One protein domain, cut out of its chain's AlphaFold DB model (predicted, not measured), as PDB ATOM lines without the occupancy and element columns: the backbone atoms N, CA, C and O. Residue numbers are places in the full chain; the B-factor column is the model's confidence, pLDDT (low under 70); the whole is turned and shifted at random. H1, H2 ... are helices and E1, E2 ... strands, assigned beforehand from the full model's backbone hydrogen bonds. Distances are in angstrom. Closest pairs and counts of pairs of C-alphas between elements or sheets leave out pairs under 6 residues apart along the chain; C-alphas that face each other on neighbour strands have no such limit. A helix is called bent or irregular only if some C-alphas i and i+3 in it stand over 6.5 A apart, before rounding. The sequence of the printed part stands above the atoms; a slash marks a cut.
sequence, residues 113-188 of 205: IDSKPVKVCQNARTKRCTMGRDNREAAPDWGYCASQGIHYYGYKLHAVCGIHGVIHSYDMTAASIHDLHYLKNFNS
ATOM      1  N   ILE A 113     -52.383   4.199 -31.862       87.38
ATOM      2  CA  ILE A 113     -51.301   4.471 -30.915       87.38
ATOM      3  C   ILE A 113     -50.115   3.607 -31.285       87.38
ATOM      4  O   ILE A 113     -50.216   2.381 -31.275       87.38
ATOM      5  N   ASP A 114     -48.995   4.263 -31.570       88.62
ATOM      6  CA  ASP A 114     -47.705   3.609 -31.710       88.62
ATOM      7  C   ASP A 114     -46.819   3.950 -30.516       88.62
ATOM      8  O   ASP A 114     -46.681   5.112 -30.118       88.62
ATOM      9  N   SER A 115     -46.211   2.918 -29.942       90.12
ATOM     10  CA  SER A 115     -45.390   3.047 -28.753       90.12
ATOM     11  C   SER A 115     -43.974   2.563 -29.006       90.12
ATOM     12  O   SER A 115     -43.741   1.407 -29.359       90.12
ATOM     13  N   LYS A 116     -42.997   3.427 -28.731       92.38
ATOM     14  CA  LYS A 116     -41.578   3.148 -28.954       92.38
ATOM     15  C   LYS A 116     -40.795   3.142 -27.638       92.38
ATOM     16  O   LYS A 116     -40.904   4.087 -26.852       92.38
ATOM     17  N   PRO A 117     -39.931   2.137 -27.395       94.00
ATOM     18  CA  PRO A 117     -39.048   2.152 -26.237       94.00
ATOM     19  C   PRO A 117     -37.988   3.257 -26.363       94.00
ATOM     20  O   PRO A 117     -37.255   3.333 -27.352       94.00
ATOM     21  N   VAL A 118     -37.865   4.086 -25.324       94.25
ATOM     22  CA  VAL A 118     -36.843   5.132 -25.191       94.25
ATOM     23  C   VAL A 118     -35.906   4.751 -24.050       94.25
ATOM     24  O   VAL A 118     -36.163   4.989 -22.869       94.25
ATOM     25  N   LYS A 119     -34.794   4.112 -24.411       94.19
ATOM     26  CA  LYS A 119     -33.791   3.640 -23.456       94.19
ATOM     27  C   LYS A 119     -32.971   4.809 -22.908       94.19
ATOM     28  O   LYS A 119     -32.329   5.524 -23.670       94.19
ATOM     29  N   VAL A 120     -32.933   4.961 -21.584       94.25
ATOM     30  CA  VAL A 120     -32.152   6.025 -20.922       94.25
ATOM     31  C   VAL A 120     -30.675   5.651 -20.828       94.25
ATOM     32  O   VAL A 120     -29.792   6.484 -21.021       94.25
ATOM     33  N   CYS A 121     -30.379   4.388 -20.524       92.25
ATOM     34  CA  CYS A 121     -29.012   3.888 -20.454       92.25
ATOM     35  C   CYS A 121     -28.948   2.386 -20.723       92.25
ATOM     36  O   CYS A 121     -29.950   1.681 -20.654       92.25
ATOM     37  N   GLN A 122     -27.743   1.872 -20.984       93.19
ATOM     38  CA  GLN A 122     -27.504   0.428 -21.023       93.19
ATOM     39  C   GLN A 122     -27.874  -0.237 -19.692       93.19
ATOM     40  O   GLN A 122     -27.633   0.339 -18.634       93.19
ATOM     41  N   ASN A 123     -28.398  -1.466 -19.755       89.44
ATOM     42  CA  ASN A 123     -28.923  -2.213 -18.602       89.44
ATOM     43  C   ASN A 123     -27.871  -2.344 -17.481       89.44
ATOM     44  O   ASN A 123     -28.175  -2.193 -16.302       89.44
ATOM     45  N   ALA A 124     -26.595  -2.505 -17.850       90.56
ATOM     46  CA  ALA A 124     -25.470  -2.553 -16.912       90.56
ATOM     47  C   ALA A 124     -25.237  -1.242 -16.126       90.56
ATOM     48  O   ALA A 124     -24.555  -1.242 -15.103       90.56
ATOM     49  N   ARG A 125     -25.771  -0.106 -16.596       91.75
ATOM     50  CA  ARG A 125     -25.591   1.226 -15.994       91.75
ATOM     51  C   ARG A 125     -26.809   1.710 -15.211       91.75
ATOM     52  O   ARG A 125     -26.707   2.762 -14.586       91.75
ATOM     53  N   THR A 126     -27.903   0.948 -15.169       91.06
ATOM     54  CA  THR A 126     -29.153   1.344 -14.498       91.06
ATOM     55  C   THR A 126     -28.930   1.772 -13.046       91.06
ATOM     56  O   THR A 126     -29.374   2.843 -12.650       91.06
ATOM     57  N   LYS A 127     -28.125   1.023 -12.274       87.88
ATOM     58  CA  LYS A 127     -27.800   1.354 -10.868       87.88
ATOM     59  C   LYS A 127     -27.088   2.706 -10.687       87.88
ATOM     60  O   LYS A 127     -27.075   3.249  -9.588       87.88
ATOM     61  N   ARG A 128     -26.464   3.241 -11.743       90.75
ATOM     62  CA  ARG A 128     -25.765   4.539 -11.746       90.75
ATOM     63  C   ARG A 128     -26.596   5.651 -12.391       90.75
ATOM     64  O   ARG A 128     -26.109   6.772 -12.488       90.75
ATOM     65  N   CYS A 129     -27.813   5.358 -12.853       88.31
ATOM     66  CA  CYS A 129     -28.683   6.364 -13.438       88.31
ATOM     67  C   CYS A 129     -29.101   7.383 -12.366       88.31
ATOM     68  O   CYS A 129     -29.469   7.031 -11.242       88.31
ATOM     69  N   THR A 130     -28.993   8.665 -12.701       88.81
ATOM     70  CA  THR A 130     -29.408   9.780 -11.837       88.81
ATOM     71  C   THR A 130     -30.677  10.464 -12.341       88.81
ATOM     72  O   THR A 130     -31.170  11.370 -11.680       88.81
ATOM     73  N   MET A 131     -31.195  10.053 -13.504       87.81
ATOM     74  CA  MET A 131     -32.428  10.599 -14.075       87.81
ATOM     75  C   MET A 131     -33.610  10.273 -13.159       87.81
ATOM     76  O   MET A 131     -33.724   9.143 -12.695       87.81
ATOM     77  N   GLY A 132     -34.473  11.256 -12.894       82.81
ATOM     78  CA  GLY A 132     -35.683  11.056 -12.088       82.81
ATOM     79  C   GLY A 132     -35.479  10.982 -10.570       82.81
ATOM     80  O   GLY A 132     -36.429  10.695  -9.854       82.81
ATOM     81  N   ARG A 133     -34.274  11.253 -10.038       81.44
ATOM     82  CA  ARG A 133     -34.049  11.248  -8.574       81.44
ATOM     83  C   ARG A 133     -34.895  12.279  -7.828       81.44
ATOM     84  O   ARG A 133     -35.388  11.983  -6.745       81.44
ATOM     85  N   ASP A 134     -35.066  13.450  -8.431       86.25
ATOM     86  CA  ASP A 134     -35.755  14.583  -7.807       86.25
ATOM     87  C   ASP A 134     -37.275  14.547  -8.049       86.25
ATOM     88  O   ASP A 134     -38.021  15.291  -7.422       86.25
ATOM     89  N   ASN A 135     -37.747  13.678  -8.950       86.31
ATOM     90  CA  ASN A 135     -39.162  13.474  -9.241       86.31
ATOM     91  C   ASN A 135     -39.424  11.987  -9.502       86.31
ATOM     92  O   ASN A 135     -39.213  11.497 -10.612       86.31
ATOM     93  N   ARG A 136     -39.907  11.291  -8.468       81.25
ATOM     94  CA  ARG A 136     -40.209   9.855  -8.524       81.25
ATOM     95  C   ARG A 136     -41.286   9.503  -9.548       81.25
ATOM     96  O   ARG A 136     -41.192   8.442 -10.148       81.25
ATOM     97  N   GLU A 137     -42.271  10.369  -9.762       82.44
ATOM     98  CA  GLU A 137     -43.366  10.114 -10.711       82.44
ATOM     99  C   GLU A 137     -42.895  10.191 -12.166       82.44
ATOM    100  O   GLU A 137     -43.406   9.483 -13.027       82.44
ATOM    101  N   ALA A 138     -41.879  11.012 -12.435       83.31
ATOM    102  CA  ALA A 138     -41.250  11.128 -13.746       83.31
ATOM    103  C   ALA A 138     -39.988  10.259 -13.883       83.31
ATOM    104  O   ALA A 138     -39.212  10.459 -14.819       83.31
ATOM    105  N   ALA A 139     -39.724   9.346 -12.943       91.00
ATOM    106  CA  ALA A 139     -38.524   8.526 -12.978       91.00
ATOM    107  C   ALA A 139     -38.618   7.421 -14.047       91.00
ATOM    108  O   ALA A 139     -39.692   6.862 -14.272       91.00
ATOM    109  N   PRO A 140     -37.497   7.076 -14.706       93.75
ATOM    110  CA  PRO A 140     -37.476   5.956 -15.628       93.75
ATOM    111  C   PRO A 140     -37.601   4.632 -14.873       93.75
ATOM    112  O   PRO A 140     -37.133   4.494 -13.739       93.75
ATOM    113  N   ASP A 141     -38.162   3.637 -15.551       94.69
ATOM    114  CA  ASP A 141     -38.400   2.312 -14.985       94.69
ATOM    115  C   ASP A 141     -38.023   1.205 -15.981       94.69
ATOM    116  O   ASP A 141     -37.593   1.474 -17.107       94.69
ATOM    117  N   TRP A 142     -38.132  -0.048 -15.558       94.81
ATOM    118  CA  TRP A 142     -37.982  -1.210 -16.421       94.81
ATOM    119  C   TRP A 142     -39.245  -1.464 -17.234       94.81
ATOM    120  O   TRP A 142     -40.350  -1.496 -16.706       94.81
ATOM    121  N   GLY A 143     -39.058  -1.715 -18.525       93.88
ATOM    122  CA  GLY A 143     -40.114  -2.167 -19.418       93.88
ATOM    123  C   GLY A 143     -39.640  -3.280 -20.334       93.88
ATOM    124  O   GLY A 143     -38.443  -3.574 -20.443       93.88
ATOM    125  N   TYR A 144     -40.607  -3.895 -21.004       93.25
ATOM    126  CA  TYR A 144     -40.381  -4.892 -22.037       93.25
ATOM    127  C   TYR A 144     -41.021  -4.426 -23.342       93.25
ATOM    128  O   TYR A 144     -42.186  -4.035 -23.367       93.25
ATOM    129  N   CYS A 145     -40.245  -4.456 -24.422       91.38
ATOM    130  CA  CYS A 145     -40.731  -4.186 -25.767       91.38
ATOM    131  C   CYS A 145     -40.879  -5.519 -26.506       91.38
ATOM    132  O   CYS A 145     -39.878  -6.088 -26.945       91.38
ATOM    133  N   ALA A 146     -42.114  -6.008 -26.635       89.81
ATOM    134  CA  ALA A 146     -42.402  -7.303 -27.254       89.81
ATOM    135  C   ALA A 146     -41.987  -7.361 -28.732       89.81
ATOM    136  O   ALA A 146     -41.385  -8.344 -29.152       89.81
ATOM    137  N   SER A 147     -42.213  -6.287 -29.497       87.94
ATOM    138  CA  SER A 147     -41.850  -6.216 -30.923       87.94
ATOM    139  C   SER A 147     -40.341  -6.293 -31.178       87.94
ATOM    140  O   SER A 147     -39.920  -6.680 -32.263       87.94
ATOM    141  N   GLN A 148     -39.521  -5.941 -30.184       89.12
ATOM    142  CA  GLN A 148     -38.059  -6.000 -30.261       89.12
ATOM    143  C   GLN A 148     -37.459  -7.125 -29.408       89.12
ATOM    144  O   GLN A 148     -36.254  -7.353 -29.468       89.12
ATOM    145  N   GLY A 149     -38.261  -7.806 -28.588       92.44
ATOM    146  CA  GLY A 149     -37.794  -8.839 -27.665       92.44
ATOM    147  C   GLY A 149     -36.816  -8.340 -26.594       92.44
ATOM    148  O   GLY A 149     -35.997  -9.122 -26.116       92.44
ATOM    149  N   ILE A 150     -36.860  -7.055 -26.210       92.44
ATOM    150  CA  ILE A 150     -35.872  -6.460 -25.291       92.44
ATOM    151  C   ILE A 150     -36.474  -5.978 -23.973       92.44
ATOM    152  O   ILE A 150     -37.501  -5.299 -23.939       92.44
ATOM    153  N   HIS A 151     -35.750  -6.234 -22.881       94.12
ATOM    154  CA  HIS A 151     -35.910  -5.506 -21.624       94.12
ATOM    155  C   HIS A 151     -35.022  -4.266 -21.617       94.12
ATOM    156  O   HIS A 151     -33.816  -4.338 -21.892       94.12
ATOM    157  N   TYR A 152     -35.601  -3.127 -21.257       95.06
ATOM    158  CA  TYR A 152     -34.896  -1.855 -21.252       95.06
ATOM    159  C   TYR A 152     -35.266  -1.026 -20.025       95.06
ATOM    160  O   TYR A 152     -36.364  -1.136 -19.487       95.06
ATOM    161  N   TYR A 153     -34.320  -0.198 -19.590       95.50
ATOM    162  CA  TYR A 153     -34.537   0.786 -18.541       95.50
ATOM    163  C   TYR A 153     -34.697   2.170 -19.172       95.50
ATOM    164  O   TYR A 153     -33.803   2.640 -19.893       95.50
ATOM    165  N   GLY A 154     -35.835   2.813 -18.936       95.44
ATOM    166  CA  GLY A 154     -36.131   4.118 -19.501       95.44
ATOM    167  C   GLY A 154     -37.616   4.446 -19.526       95.44
ATOM    168  O   GLY A 154     -38.328   4.264 -18.539       95.44
ATOM    169  N   TYR A 155     -38.054   4.939 -20.677       94.19
ATOM    170  CA  TYR A 155     -39.402   5.433 -20.902       94.19
ATOM    171  C   TYR A 155     -40.052   4.782 -22.119       94.19
ATOM    172  O   TYR A 155     -39.387   4.170 -22.954       94.19
ATOM    173  N   LYS A 156     -41.360   4.939 -22.254       92.25
ATOM    174  CA  LYS A 156     -42.092   4.584 -23.462       92.25
ATOM    175  C   LYS A 156     -42.635   5.866 -24.086       92.25
ATOM    176  O   LYS A 156     -43.307   6.633 -23.409       92.25
ATOM    177  N   LEU A 157     -42.265   6.131 -25.335       92.94
ATOM    178  CA  LEU A 157     -42.860   7.199 -26.133       92.94
ATOM    179  C   LEU A 157     -44.159   6.660 -26.716       92.94
ATOM    180  O   LEU A 157     -44.118   5.620 -27.361       92.94
ATOM    181  N   HIS A 158     -45.254   7.377 -26.527       91.62
ATOM    182  CA  HIS A 158     -46.542   7.115 -27.150       91.62
ATOM    183  C   HIS A 158     -46.806   8.206 -28.177       91.62
ATOM    184  O   HIS A 158     -46.784   9.384 -27.828       91.62
ATOM    185  N   ALA A 159     -47.053   7.827 -29.424       91.25
ATOM    186  CA  ALA A 159     -47.523   8.719 -30.471       91.25
ATOM    187  C   ALA A 159     -48.953   8.323 -30.842       91.25
ATOM    188  O   ALA A 159     -49.232   7.158 -31.119       91.25
ATOM    189  N   VAL A 160     -49.853   9.300 -30.823       88.81
ATOM    190  CA  VAL A 160     -51.234   9.159 -31.276       88.81
ATOM    191  C   VAL A 160     -51.322   9.749 -32.669       88.81
ATOM    192  O   VAL A 160     -51.063  10.944 -32.864       88.81
ATOM    193  N   CYS A 161     -51.673   8.897 -33.620       89.31
ATOM    194  CA  CYS A 161     -51.709   9.217 -35.035       89.31
ATOM    195  C   CYS A 161     -53.111   8.993 -35.595       89.31
ATOM    196  O   CYS A 161     -53.788   8.044 -35.195       89.31
ATOM    197  N   GLY A 162     -53.520   9.842 -36.534       86.56
ATOM    198  CA  GLY A 162     -54.705   9.588 -37.345       86.56
ATOM    199  C   GLY A 162     -54.466   8.462 -38.351       86.56
ATOM    200  O   GLY A 162     -53.343   7.960 -38.502       86.56
ATOM    201  N   ILE A 163     -55.515   8.064 -39.062       86.44
ATOM    202  CA  ILE A 163     -55.480   6.978 -40.055       86.44
ATOM    203  C   ILE A 163     -54.527   7.319 -41.209       86.44
ATOM    204  O   ILE A 163     -53.853   6.437 -41.745       86.44
ATOM    205  N   HIS A 164     -54.406   8.602 -41.552       86.69
ATOM    206  CA  HIS A 164     -53.488   9.089 -42.582       86.69
ATOM    207  C   HIS A 164     -52.030   9.207 -42.097       86.69
ATOM    208  O   HIS A 164     -51.143   9.584 -42.864       86.69
ATOM    209  N   GLY A 165     -51.756   8.856 -40.835       87.56
ATOM    210  CA  GLY A 165     -50.411   8.829 -40.264       87.56
ATOM    211  C   GLY A 165     -49.918  10.167 -39.710       87.56
ATOM    212  O   GLY A 165     -48.734  10.281 -39.385       87.56
ATOM    213  N   VAL A 166     -50.781  11.179 -39.569       90.19
ATOM    214  CA  VAL A 166     -50.402  12.455 -38.944       90.19
ATOM    215  C   VAL A 166     -50.402  12.318 -37.427       90.19
ATOM    216  O   VAL A 166     -51.351  11.825 -36.825       90.19
ATOM    217  N   ILE A 167     -49.324  12.780 -36.791       90.31
ATOM    218  CA  ILE A 167     -49.164  12.737 -35.333       90.31
ATOM    219  C   ILE A 167     -49.931  13.902 -34.694       90.31
ATOM    220  O   ILE A 167     -49.474  15.049 -34.704       90.31
ATOM    221  N   HIS A 168     -51.055  13.596 -34.049       87.31
ATOM    222  CA  HIS A 168     -51.874  14.575 -33.322       87.31
ATOM    223  C   HIS A 168     -51.250  14.930 -31.977       87.31
ATOM    224  O   HIS A 168     -51.106  16.099 -31.599       87.31
ATOM    225  N   SER A 169     -50.758  13.926 -31.265       88.62
ATOM    226  CA  SER A 169     -50.150  14.110 -29.952       88.62
ATOM    227  C   SER A 169     -49.135  13.032 -29.660       88.62
ATOM    228  O   SER A 169     -49.198  11.935 -30.201       88.62
ATOM    229  N   TYR A 170     -48.214  13.350 -28.768       90.81
ATOM    230  CA  TYR A 170     -47.260  12.394 -28.257       90.81
ATOM    231  C   TYR A 170     -46.961  12.715 -26.802       90.81
ATOM    232  O   TYR A 170     -46.996  13.879 -26.393       90.81
ATOM    233  N   ASP A 171     -46.667  11.684 -26.027       89.56
ATOM    234  CA  ASP A 171     -46.242  11.827 -24.642       89.56
ATOM    235  C   ASP A 171     -45.335  10.666 -24.241       89.56
ATOM    236  O   ASP A 171     -45.140   9.711 -24.992       89.56
ATOM    237  N   MET A 172     -44.753  10.756 -23.056       89.75
ATOM    238  CA  MET A 172     -43.802   9.785 -22.562       89.75
ATOM    239  C   MET A 172     -44.187   9.309 -21.165       89.75
ATOM    240  O   MET A 172     -44.433  10.110 -20.268       89.75
ATOM    241  N   THR A 173     -44.181   7.995 -20.960       91.06
ATOM    242  CA  THR A 173     -44.413   7.368 -19.655       91.06
ATOM    243  C   THR A 173     -43.176   6.623 -19.176       91.06
ATOM    244  O   THR A 173     -42.276   6.316 -19.959       91.06
ATOM    245  N   ALA A 174     -43.137   6.242 -17.898       92.12
ATOM    246  CA  ALA A 174     -42.202   5.215 -17.446       92.12
ATOM    247  C   ALA A 174     -42.376   3.926 -18.275       92.12
ATOM    248  O   ALA A 174     -43.484   3.599 -18.713       92.12
ATOM    249  N   ALA A 175     -41.283   3.197 -18.516       92.88
ATOM    250  CA  ALA A 175     -41.306   2.018 -19.385       92.88
ATOM    251  C   ALA A 175     -42.200   0.872 -18.875       92.88
ATOM    252  O   ALA A 175     -42.625   0.035 -19.672       92.88
ATOM    253  N   SER A 176     -42.496   0.843 -17.574       91.06
ATOM    254  CA  SER A 176     -43.381  -0.131 -16.931       91.06
ATOM    255  C   SER A 176     -44.865   0.101 -17.230       91.06
ATOM    256  O   SER A 176     -45.678  -0.799 -17.026       91.06
ATOM    257  N   ILE A 177     -45.237   1.279 -17.745       88.25
ATOM    258  CA  ILE A 177     -46.630   1.600 -18.056       88.25
ATOM    259  C   ILE A 177     -47.049   0.913 -19.361       88.25
ATOM    260  O   ILE A 177     -46.417   1.047 -20.416       88.25
ATOM    261  N   HIS A 178     -48.138   0.148 -19.288       82.62
ATOM    262  CA  HIS A 178     -48.729  -0.503 -20.454       82.62
ATOM    263  C   HIS A 178     -49.518   0.502 -21.304       82.62
ATOM    264  O   HIS A 178     -50.188   1.386 -20.771       82.62
ATOM    265  N   ASP A 179     -49.507   0.318 -22.623       77.44
ATOM    266  CA  ASP A 179     -50.104   1.247 -23.598       77.44
ATOM    267  C   ASP A 179     -51.617   1.435 -23.388       77.44
ATOM    268  O   ASP A 179     -52.159   2.529 -23.523       77.44
ATOM    269  N   LEU A 180     -52.292   0.383 -22.921       76.44
ATOM    270  CA  LEU A 180     -53.710   0.409 -22.551       76.44
ATOM    271  C   LEU A 180     -54.028   1.394 -21.407       76.44
ATOM    272  O   LEU A 180     -55.132   1.930 -21.340       76.44
ATOM    273  N   HIS A 181     -53.085   1.633 -20.493       77.25
ATOM    274  CA  HIS A 181     -53.279   2.592 -19.402       77.25
ATOM    275  C   HIS A 181     -53.035   4.032 -19.846       77.25
ATOM    276  O   HIS A 181     -53.672   4.933 -19.304       77.25
ATOM    277  N   TYR A 182     -52.183   4.248 -20.852       72.31
ATOM    278  CA  TYR A 182     -51.993   5.567 -21.451       72.31
ATOM    279  C   TYR A 182     -53.311   6.107 -22.032       72.31
ATOM    280  O   TYR A 182     -53.698   7.236 -21.739       72.31
ATOM    281  N   LEU A 183     -54.068   5.254 -22.733       67.44
ATOM    282  CA  LEU A 183     -55.388   5.581 -23.293       67.44
ATOM    283  C   LEU A 183     -56.377   6.142 -22.266       67.44
ATOM    284  O   LEU A 183     -57.096   7.095 -22.556       67.44
ATOM    285  N   LYS A 184     -56.408   5.581 -21.051       63.66
ATOM    286  CA  LYS A 184     -57.341   6.024 -20.001       63.66
ATOM    287  C   LYS A 184     -57.083   7.463 -19.559       63.66
ATOM    288  O   LYS A 184     -58.021   8.152 -19.174       63.66
ATOM    289  N   ASN A 185     -55.832   7.910 -19.653       56.06
ATOM    290  CA  ASN A 185     -55.413   9.250 -19.262       56.06
ATOM    291  C   ASN A 185     -55.421  10.241 -20.436       56.06
ATOM    292  O   ASN A 185     -55.298  11.439 -20.210       56.06
ATOM    293  N   PHE A 186     -55.592   9.768 -21.675       55.00
ATOM    294  CA  PHE A 186     -55.622  10.616 -22.868       55.00
ATOM    295  C   PHE A 186     -56.809  11.596 -22.866       55.00
ATOM    296  O   PHE A 186     -56.674  12.743 -23.283       55.00
ATOM    297  N   ASN A 187     -57.946  11.173 -22.306       46.59
ATOM    298  CA  ASN A 187     -59.157  11.996 -22.178       46.59
ATOM    299  C   ASN A 187     -59.110  12.997 -21.008       46.59
ATOM    300  O   ASN A 187     -60.028  13.798 -20.842       46.59
ATOM    301  N   SER A 188     -58.057  12.966 -20.189       33.69
ATOM    302  CA  SER A 188     -57.854  13.882 -19.068       33.69
ATOM    303  C   SER A 188     -56.629  14.748 -19.344       33.69
ATOM    304  O   SER A 188     -55.516  14.247 -19.405       33.69
TER     305      SER A 188
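This is residues 113 to 188 of the 205 residues of the protein "Transposase IS4 family protein" of Odoribacter splanchnicus (strain ATCC 29572 / DSM 20712 / CIP 104287 / JCM 15291 / NCTC 10825 / 1651/6) (UniProt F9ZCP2). A strongly twisted antiparallel sheet is built round one long, sharply bent strand, E3, whose far stretch is sandwiched side by side between E1 and E4 and whose first stretch turns off to make a hairpin with E2. The short helix H1 sits near the bend, H2 packs over the stretch where E1, E3 and E4 run together, and a long loop, residues 129 to 140, leads from H1 back to E2. The printed part has 76 residues, with two named helices and four named strands in the order E1 H1 E2 E3 E4 H2; the class is mixed, helices and strands. It is only just compact, close to loose, with a radius of gyration of the C-alphas of 13.3 A and spans of 41 by 28 by 18 A.

E3, residues 150 to 161, bends by 106 degrees at residue 153. E1, residues 113 to 121, lies on one side of it, antiparallel, with N 116 and O 157 2.8 A apart, within hydrogen-bond range. On the other side are E2, residues 141 to 145, and E4, residues 167 to 174. E2 and E3 form a hairpin, with N 143 and O 152 at 2.9 A, and E3 and E4 another, with N 158 and O 171 at 2.8 A. E2, E3 and E4 are a meander, each strand the antiparallel neighbour of the one before. H1, residues 123 to 128, is on the sheet at a height of 8.1 A, only just over E3, on which 3 of its 6 C-alphas fall; it runs along the strands, at 12 degrees to E3 on the local plane. H2, residues 179 to 186, is on the sheet at a height of 9.6 A, over E3 and slantwise to the strands, at 46 degrees to E3 on the local plane. The closest C-alphas of H1 and E3 are those of Asn 123 and Tyr 153, 6.4 A apart; of E1 and H2, those of Ser 115 and Asp 179, 7.2 A. H1 and H2 are apart. In H1 0 of 2 O i to N i+4 pairs are within hydrogen-bond range, beside 2 of 3 O i to N i+3 pairs; in H2 2 of 4 O i to N i+4 pairs are.

E1 begins at C-alpha 113 (-51.301, 4.471, -30.915) and is 24.6 A long. H1 is 10.1 A long and irregular: C-alphas 124 and 127 are 7.6 A apart. E2 is 12.8 A, E3 24.3 A and E4 20.6 A long. H2 is 10.9 A long and ends at C-alpha 186 (-55.622, 10.616, -22.868).

The two C-alphas farthest apart are those of Arg 128 and His 164, at 41.7 A. The printed part has no cut. The link from H1 to E2, 12 residues, is long; the other links are tight. Mean pLDDT of the printed part is 86.5, and residues 183 to 188 are under 70.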